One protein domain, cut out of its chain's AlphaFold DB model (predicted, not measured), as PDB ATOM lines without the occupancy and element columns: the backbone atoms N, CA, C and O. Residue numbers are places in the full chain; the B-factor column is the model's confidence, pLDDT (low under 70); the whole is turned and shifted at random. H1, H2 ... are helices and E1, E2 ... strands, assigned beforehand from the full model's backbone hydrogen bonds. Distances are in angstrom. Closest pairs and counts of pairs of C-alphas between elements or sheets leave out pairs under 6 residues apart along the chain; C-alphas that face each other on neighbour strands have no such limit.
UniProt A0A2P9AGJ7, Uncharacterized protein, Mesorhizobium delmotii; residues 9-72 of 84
ATOM      1  N   PHE A   9     359.877 360.478 190.104       93.56
ATOM      2  CA  PHE A   9     358.997 359.850 189.120       93.56
ATOM      3  C   PHE A   9     357.722 359.306 189.782       93.56
ATOM      4  O   PHE A   9     356.624 359.584 189.305       93.56
ATOM      5  N   ASP A  10     357.836 358.667 190.947       94.50
ATOM      6  CA  ASP A  10     356.697 358.208 191.750       94.50
ATOM      7  C   ASP A  10     355.815 359.390 192.179       94.50
ATOM      8  O   ASP A  10     354.585 359.342 192.090       94.50
ATOM      9  N   ALA A  11     356.438 360.501 192.596       95.00
ATOM     10  CA  ALA A  11     355.719 361.730 192.923       95.00
ATOM     11  C   ALA A  11     354.962 362.300 191.715       95.00
ATOM     12  O   ALA A  11     353.847 362.813 191.874       95.00
ATOM     13  N   ALA A  12     355.542 362.210 190.514       93.69
ATOM     14  CA  ALA A  12     354.899 362.621 189.273       93.69
ATOM     15  C   ALA A  12     353.711 361.709 188.924       93.69
ATOM     16  O   ALA A  12     352.626 362.228 188.656       93.69
ATOM     17  N   ALA A  13     353.863 360.384 189.020       93.44
ATOM     18  CA  ALA A  13     352.787 359.418 188.784       93.44
ATOM     19  C   ALA A  13     351.608 359.618 189.756       93.44
ATOM     20  O   ALA A  13     350.452 359.706 189.336       93.44
ATOM     21  N   ALA A  14     351.888 359.804 191.051       94.00
ATOM     22  CA  ALA A  14     350.864 360.100 192.056       94.00
ATOM     23  C   ALA A  14     350.143 361.432 191.783       94.00
ATOM     24  O   ALA A  14     348.925 361.543 191.946       94.00
ATOM     25  N   THR A  15     350.878 362.450 191.327       93.12
ATOM     26  CA  THR A  15     350.295 363.746 190.949       93.12
ATOM     27  C   THR A  15     349.423 363.619 189.701       93.12
ATOM     28  O   THR A  15     348.331 364.181 189.673       93.12
ATOM     29  N   ALA A  16     349.847 362.847 188.695       92.38
ATOM     30  CA  ALA A  16     349.050 362.567 187.501       92.38
ATOM     31  C   ALA A  16     347.737 361.849 187.857       92.38
ATOM     32  O   ALA A  16     346.670 362.248 187.389       92.38
ATOM     33  N   ALA A  17     347.790 360.866 188.762       91.81
ATOM     34  CA  ALA A  17     346.604 360.185 189.273       91.81
ATOM     35  C   ALA A  17     345.638 361.148 189.985       91.81
ATOM     36  O   ALA A  17     344.443 361.149 189.692       91.81
ATOM     37  N   ALA A  18     346.146 362.021 190.862       93.69
ATOM     38  CA  ALA A  18     345.329 363.040 191.523       93.69
ATOM     39  C   ALA A  18     344.720 364.037 190.518       93.69
ATOM     40  O   ALA A  18     343.565 364.450 190.649       93.69
ATOM     41  N   ARG A  19     345.476 364.391 189.474       91.25
ATOM     42  CA  ARG A  19     345.057 365.316 188.419       91.25
ATOM     43  C   ARG A  19     343.880 364.784 187.602       91.25
ATOM     44  O   ARG A  19     343.018 365.578 187.232       91.25
ATOM     45  N   ASN A  20     343.800 363.465 187.407       89.56
ATOM     46  CA  ASN A  20     342.653 362.820 186.756       89.56
ATOM     47  C   ASN A  20     341.327 363.111 187.474       89.56
ATOM     48  O   ASN A  20     340.283 363.101 186.834       89.56
ATOM     49  N   VAL A  21     341.363 363.376 188.784       92.75
ATOM     50  CA  VAL A  21     340.182 363.739 189.580       92.75
ATOM     51  C   VAL A  21     340.034 365.254 189.684       92.75
ATOM     52  O   VAL A  21     338.942 365.783 189.501       92.75
ATOM     53  N   ALA A  22     341.127 365.964 189.978       94.19
ATOM     54  CA  ALA A  22     341.081 367.391 190.289       94.19
ATOM     55  C   ALA A  22     340.877 368.288 189.054       94.19
ATOM     56  O   ALA A  22     340.225 369.323 189.155       94.19
ATOM     57  N   VAL A  23     341.430 367.917 187.891       91.25
ATOM     58  CA  VAL A  23     341.296 368.673 186.626       91.25
ATOM     59  C   VAL A  23     341.112 367.728 185.422       91.25
ATOM     60  O   VAL A  23     341.931 367.707 184.496       91.25
ATOM     61  N   PRO A  24     340.005 366.961 185.389       89.25
ATOM     62  CA  PRO A  24     339.776 365.893 184.409       89.25
ATOM     63  C   PRO A  24     339.694 366.391 182.960       89.25
ATOM     64  O   PRO A  24     339.953 365.636 182.027       89.25
ATOM     65  N   TYR A  25     339.361 367.668 182.751       90.56
ATOM     66  CA  TYR A  25     339.247 368.268 181.418       90.56
ATOM     67  C   TYR A  25     340.602 368.492 180.725       90.56
ATOM     68  O   TYR A  25     340.634 368.766 179.527       90.56
ATOM     69  N   MET A  26     341.715 368.431 181.466       90.31
ATOM     70  CA  MET A  26     343.048 368.788 180.968       90.31
ATOM     71  C   MET A  26     343.979 367.584 180.794       90.31
ATOM     72  O   MET A  26     344.825 367.595 179.905       90.31
ATOM     73  N   SER A  27     343.884 366.577 181.663       87.12
ATOM     74  CA  SER A  27     344.623 365.316 181.531       87.12
ATOM     75  C   SER A  27     343.863 364.180 182.195       87.12
ATOM     76  O   SER A  27     343.226 364.385 183.227       87.12
ATOM     77  N   GLY A  28     344.006 362.987 181.629       90.81
ATOM     78  CA  GLY A  28     343.325 361.776 182.060       90.81
ATOM     79  C   GLY A  28     344.160 360.531 181.760       90.81
ATOM     80  O   GLY A  28     345.006 360.565 180.862       90.81
ATOM     81  N   LEU A  29     343.841 359.405 182.408       91.50
ATOM     82  CA  LEU A  29     344.357 358.075 182.029       91.50
ATOM     83  C   LEU A  29     344.023 357.707 180.575       91.50
ATOM     84  O   LEU A  29     344.784 356.998 179.927       91.50
ATOM     85  N   ALA A  30     342.897 358.210 180.060       92.12
ATOM     86  CA  ALA A  30     342.450 357.990 178.686       92.12
ATOM     87  C   ALA A  30     343.200 358.846 177.640       92.12
ATOM     88  O   ALA A  30     342.946 358.715 176.448       92.12
ATOM     89  N   GLY A  31     344.079 359.755 178.075       91.75
ATOM     90  CA  GLY A  31     344.845 360.637 177.196       91.75
ATOM     91  C   GLY A  31     346.211 360.064 176.820       91.75
ATOM     92  O   GLY A  31     346.435 358.855 176.826       91.75
ATOM     93  N   GLY A  32     347.153 360.955 176.532       93.81
ATOM     94  CA  GLY A  32     348.563 360.610 176.389       93.81
ATOM     95  C   GLY A  32     349.454 361.834 176.565       93.81
ATOM     96  O   GLY A  32     348.975 362.916 176.914       93.81
ATOM     97  N   GLY A  33     350.752 361.671 176.337       93.25
ATOM     98  CA  GLY A  33     351.724 362.729 176.577       93.25
ATOM     99  C   GLY A  33     353.165 362.243 176.556       93.25
ATOM    100  O   GLY A  33     353.519 361.267 175.895       93.25
ATOM    101  N   THR A  34     354.030 362.970 177.251       95.75
ATOM    102  CA  THR A  34     355.452 362.645 177.348       95.75
ATOM    103  C   THR A  34     355.955 362.999 178.740       95.75
ATOM    104  O   THR A  34     355.706 364.104 179.221       95.75
ATOM    105  N   ALA A  35     356.685 362.083 179.372       95.81
ATOM    106  CA  ALA A  35     357.404 362.339 180.612       95.81
ATOM    107  C   ALA A  35     358.890 362.498 180.295       95.81
ATOM    108  O   ALA A  35     359.505 361.636 179.669       95.81
ATOM    109  N   ILE A  36     359.460 363.626 180.704       97.00
ATOM    110  CA  ILE A  36     360.875 363.940 180.517       97.00
ATOM    111  C   ILE A  36     361.497 363.992 181.902       97.00
ATOM    112  O   ILE A  36     361.077 364.782 182.747       97.00
ATOM    113  N   CYS A  37     362.486 363.139 182.142       96.12
ATOM    114  CA  CYS A  37     363.103 362.994 183.451       96.12
ATOM    115  C   CYS A  37     364.616 363.005 183.318       96.12
ATOM    116  O   CYS A  37     365.188 362.316 182.478       96.12
ATOM    117  N   TYR A  38     365.278 363.762 184.182       97.06
ATOM    118  CA  TYR A  38     366.714 363.635 184.354       97.06
ATOM    119  C   TYR A  38     367.005 362.519 185.363       97.06
ATOM    120  O   TYR A  38     366.529 362.558 186.496       97.06
ATOM    121  N   VAL A  39     367.779 361.520 184.942       97.06
ATOM    122  CA  VAL A  39     368.197 360.382 185.761       97.06
ATOM    123  C   VAL A  39     369.604 360.660 186.277       97.06
ATOM    124  O   VAL A  39     370.592 360.489 185.561       97.06
ATOM    125  N   ALA A  40     369.692 361.093 187.536       96.31
ATOM    126  CA  ALA A  40     370.949 361.509 188.161       96.31
ATOM    127  C   ALA A  40     372.007 360.393 188.186       96.31
ATOM    128  O   ALA A  40     373.173 360.657 187.907       96.31
ATOM    129  N   ALA A  41     371.596 359.144 188.431       96.38
ATOM    130  CA  ALA A  41     372.494 357.984 188.437       96.38
ATOM    131  C   ALA A  41     373.184 357.739 187.081       96.38
ATOM    132  O   ALA A  41     374.272 357.175 187.032       96.38
ATOM    133  N   GLU A  42     372.566 358.179 185.984       97.19
ATOM    134  CA  GLU A  42     373.097 358.027 184.628       97.19
ATOM    135  C   GLU A  42     373.708 359.320 184.076       97.19
ATOM    136  O   GLU A  42     374.289 359.308 182.990       97.19
ATOM    137  N   ASN A  43     373.534 360.440 184.786       97.19
ATOM    138  CA  ASN A  43     373.793 361.792 184.300       97.19
ATOM    139  C   ASN A  43     373.175 362.051 182.907       97.19
ATOM    140  O   ASN A  43     373.824 362.572 181.997       97.19
ATOM    141  N   ARG A  44     371.922 361.620 182.706       98.25
ATOM    142  CA  ARG A  44     371.242 361.653 181.398       98.25
ATOM    143  C   ARG A  44     369.779 362.044 181.519       98.25
ATOM    144  O   ARG A  44     369.120 361.742 182.506       98.25
ATOM    145  N   VAL A  45     369.252 362.664 180.466       97.94
ATOM    146  CA  VAL A  45     367.808 362.856 180.291       97.94
ATOM    147  C   VAL A  45     367.218 361.624 179.611       97.94
ATOM    148  O   VAL A  45     367.741 361.145 178.604       97.94
ATOM    149  N   ARG A  46     366.113 361.123 180.156       97.38
ATOM    150  CA  ARG A  46     365.275 360.074 179.584       97.38
ATOM    151  C   ARG A  46     363.915 360.652 179.229       97.38
ATOM    152  O   ARG A  46     363.411 361.558 179.892       97.38
ATOM    153  N   VAL A  47     363.339 360.116 178.161       97.31
ATOM    154  CA  VAL A  47     362.035 360.524 177.649       97.31
ATOM    155  C   VAL A  47     361.178 359.280 177.514       97.31
ATOM    156  O   VAL A  47     361.547 358.352 176.798       97.31
ATOM    157  N   LEU A  48     360.039 359.284 178.192       96.25
ATOM    158  CA  LEU A  48     358.998 358.287 178.036       96.25
ATOM    159  C   LEU A  48     357.875 358.901 177.206       96.25
ATOM    160  O   LEU A  48     357.175 359.806 177.659       96.25
ATOM    161  N   ASN A  49     357.753 358.446 175.963       95.56
ATOM    162  CA  ASN A  49     356.732 358.910 175.035       95.56
ATOM    163  C   ASN A  49     355.527 357.969 175.077       95.56
ATOM    164  O   ASN A  49     355.617 356.821 174.652       95.56
ATOM    165  N   PHE A  50     354.399 358.494 175.535       94.44
ATOM    166  CA  PHE A  50     353.104 357.822 175.571       94.44
ATOM    167  C   PHE A  50     352.053 358.677 174.850       94.44
ATOM    168  O   PHE A  50     350.899 358.793 175.266       94.44
ATOM    169  N   THR A  51     352.471 359.344 173.771       94.31
ATOM    170  CA  THR A  51     351.581 360.127 172.913       94.31
ATOM    171  C   THR A  51     350.578 359.188 172.237       94.31
ATOM    172  O   THR A  51     350.998 358.148 171.720       94.31
ATOM    173  N   PRO A  52     349.273 359.522 172.205       93.06
ATOM    174  CA  PRO A  52     348.268 358.658 171.602       93.06
ATOM    175  C   PRO A  52     348.568 358.408 170.127       93.06
ATOM    176  O   PRO A  52     348.851 359.340 169.371       93.06
ATOM    177  N   SER A  53     348.482 357.149 169.714       91.19
ATOM    178  CA  SER A  53     348.571 356.744 168.312       91.19
ATOM    179  C   SER A  53     347.180 356.447 167.756       91.19
ATOM    180  O   SER A  53     346.230 356.206 168.502       91.19
ATOM    181  N   TYR A  54     347.037 356.473 166.432       90.44
ATOM    182  CA  TYR A  54     345.781 356.086 165.797       90.44
ATOM    183  C   TYR A  54     345.701 354.564 165.620       90.44
ATOM    184  O   TYR A  54     346.722 353.920 165.359       90.44
ATOM    185  N   PRO A  55     344.496 353.974 165.714       89.44
ATOM    186  CA  PRO A  55     344.289 352.572 165.376       89.44
ATOM    187  C   PRO A  55     344.774 352.259 163.956       89.44
ATOM    188  O   PRO A  55     344.573 353.045 163.037       89.44
ATOM    189  N   HIS A  56     345.320 351.064 163.735       90.56
ATOM    190  CA  HIS A  56     345.840 350.658 162.419       90.56
ATOM    191  C   HIS A  56     344.792 350.729 161.288       90.56
ATOM    192  O   HIS A  56     345.132 350.912 160.124       90.56
ATOM    193  N   LYS A  57     343.507 350.556 161.611       90.12
ATOM    194  CA  LYS A  57     342.395 350.630 160.647       90.12
ATOM    195  C   LYS A  57     341.765 352.025 160.553       90.12
ATOM    196  O   LYS A  57     340.685 352.159 159.986       90.12
ATOM    197  N   PHE A  58     342.390 353.042 161.143       88.31
ATOM    198  CA  PHE A  58     341.885 354.405 161.085       88.31
ATOM    199  C   PHE A  58     341.851 354.906 159.637       88.31
ATOM    200  O   PHE A  58     342.789 354.696 158.869       88.31
ATOM    201  N   SER A  59     340.761 355.574 159.271       86.19
ATOM    202  CA  SER A  59     340.556 356.144 157.945       86.19
ATOM    203  C   SER A  59     339.970 357.540 158.074       86.19
ATOM    204  O   SER A  59     339.048 357.765 158.854       86.19
ATOM    205  N   PHE A  60     340.473 358.462 157.255       83.88
ATOM    206  CA  PHE A  60     339.945 359.822 157.159       83.88
ATOM    207  C   PHE A  60     338.690 359.921 156.283       83.88
ATOM    208  O   PHE A  60     338.086 360.983 156.220       83.88
ATOM    209  N   ALA A  61     338.274 358.834 155.621       84.19
ATOM    210  CA  ALA A  61     337.153 358.856 154.678       84.19
ATOM    211  C   ALA A  61     335.807 359.269 155.309       84.19
ATOM    212  O   ALA A  61     334.918 359.696 154.583       84.19
ATOM    213  N   GLY A  62     335.656 359.150 156.634       77.81
ATOM    214  CA  GLY A  62     334.464 359.576 157.378       77.81
ATOM    215  C   GLY A  62     334.607 360.912 158.116       77.81
ATOM    216  O   GLY A  62     333.740 361.253 158.916       77.81
ATOM    217  N   VAL A  63     335.700 361.653 157.900       85.44
ATOM    218  CA  VAL A  63     335.929 362.962 158.528       85.44
ATOM    219  C   VAL A  63     335.402 364.052 157.601       85.44
ATOM    220  O   VAL A  63     336.089 364.490 156.681       85.44
ATOM    221  N   GLU A  64     334.167 364.480 157.841       82.56
ATOM    222  CA  GLU A  64     333.492 365.470 156.991       82.56
ATOM    223  C   GLU A  64     333.875 366.918 157.336       82.56
ATOM    224  O   GLU A  64     334.019 367.759 156.449       82.56
ATOM    225  N   ASP A  65     334.087 367.221 158.621       84.50
ATOM    226  CA  ASP A  65     334.412 368.563 159.098       84.50
ATOM    227  C   ASP A  65     335.310 368.554 160.356       84.50
ATOM    228  O   ASP A  65     335.753 367.520 160.853       84.50
ATOM    229  N   ARG A  66     335.624 369.743 160.887       83.56
ATOM    230  CA  ARG A  66     336.418 369.885 162.125       83.56
ATOM    231  C   ARG A  66     335.617 369.605 163.396       83.56
ATOM    232  O   ARG A  66     336.210 369.470 164.469       83.56
ATOM    233  N   PHE A  67     334.296 369.619 163.302       84.19
ATOM    234  CA  PHE A  67     333.410 369.353 164.420       84.19
ATOM    235  C   PHE A  67     333.420 367.857 164.752       84.19
ATOM    236  O   PHE A  67     333.586 367.516 165.924       84.19
ATOM    237  N   SER A  68     333.403 366.984 163.741       79.69
ATOM    238  CA  SER A  68     333.482 365.528 163.907       79.69
ATOM    239  C   SER A  68     334.798 365.075 164.543       79.69
ATOM    240  O   SER A  68     334.810 364.207 165.411       79.69
ATOM    241  N   ILE A  69     335.913 365.749 164.245       84.44
ATOM    242  CA  ILE A  69     337.200 365.509 164.925       84.44
ATOM    243  C   ILE A  69     337.125 365.863 166.421       84.44
ATOM    244  O   ILE A  69     337.803 365.253 167.238       84.44
ATOM    245  N   ARG A  70     336.341 366.874 166.812       84.00
ATOM    246  CA  ARG A  70     336.308 367.378 168.199       84.00
ATOM    247  C   ARG A  70     335.260 366.720 169.088       84.00
ATOM    248  O   ARG A  70     335.414 366.767 170.307       84.00
ATOM    249  N   ARG A  71     334.168 366.229 168.509       76.62
ATOM    250  CA  ARG A  71     332.996 365.738 169.250       76.62
ATOM    251  C   ARG A  71     332.744 364.253 169.037       76.62
ATOM    252  O   ARG A  71     332.251 363.617 169.965       76.62
ATOM    253  N   ASP A  72     333.120 363.716 167.881       81.44
ATOM    254  CA  ASP A  72     332.950 362.299 167.579       81.44
ATOM    255  C   ASP A  72     334.228 361.516 167.913       81.44
ATOM    256  O   ASP A  72     335.254 362.064 168.326       81.44
TER     257      ASP A  72
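This is residues 9 to 72 of the 84 residues of an uncharacterized protein of Mesorhizobium delmotii (UniProt A0A2P9AGJ7). Look for a two-stranded hairpin, E1 and E2, with helix H1 loosely beside it near E1, and a long arm leading away to the short helix H2, which sticks out. The 64 printed residues run H1, E1, E2, H2, with an antiparallel sheet E1 - E2, mixed in class. The whole is extended, radius of gyration of the C-alphas 16.6 A, spanning 50 by 28 by 17 A.

Find C-alpha 9 at (358.997, 359.850, 189.120); from there H1, residues 9 to 22, runs 19.5 A. Next come E1, residues 33 to 39, 19.0 A, and E2, residues 44 to 50, 19.4 A. H2, residues 66 to 71, runs 8.9 A to C-alpha 71 at (332.996, 365.738, 169.250).

In the hairpin E1 and E2, at 161 degrees, find N 35 and O 48 within hydrogen-bond range, 2.9 A. The closest C-alphas of H1 and E1, Phe 9 and Cys 37, are 7.7 A apart. H1 is apart from E2 and H2, and E1 from H2. Every O i to N i+4 pair is within hydrogen-bond range in H2, and 9 of 10 in H1.

The C-alphas farthest apart, Ala 41 and Glu 64, are 50.7 A apart. The printed part has no cut; E2 to H2 is a long link. No printed residue is under pLDDT 70.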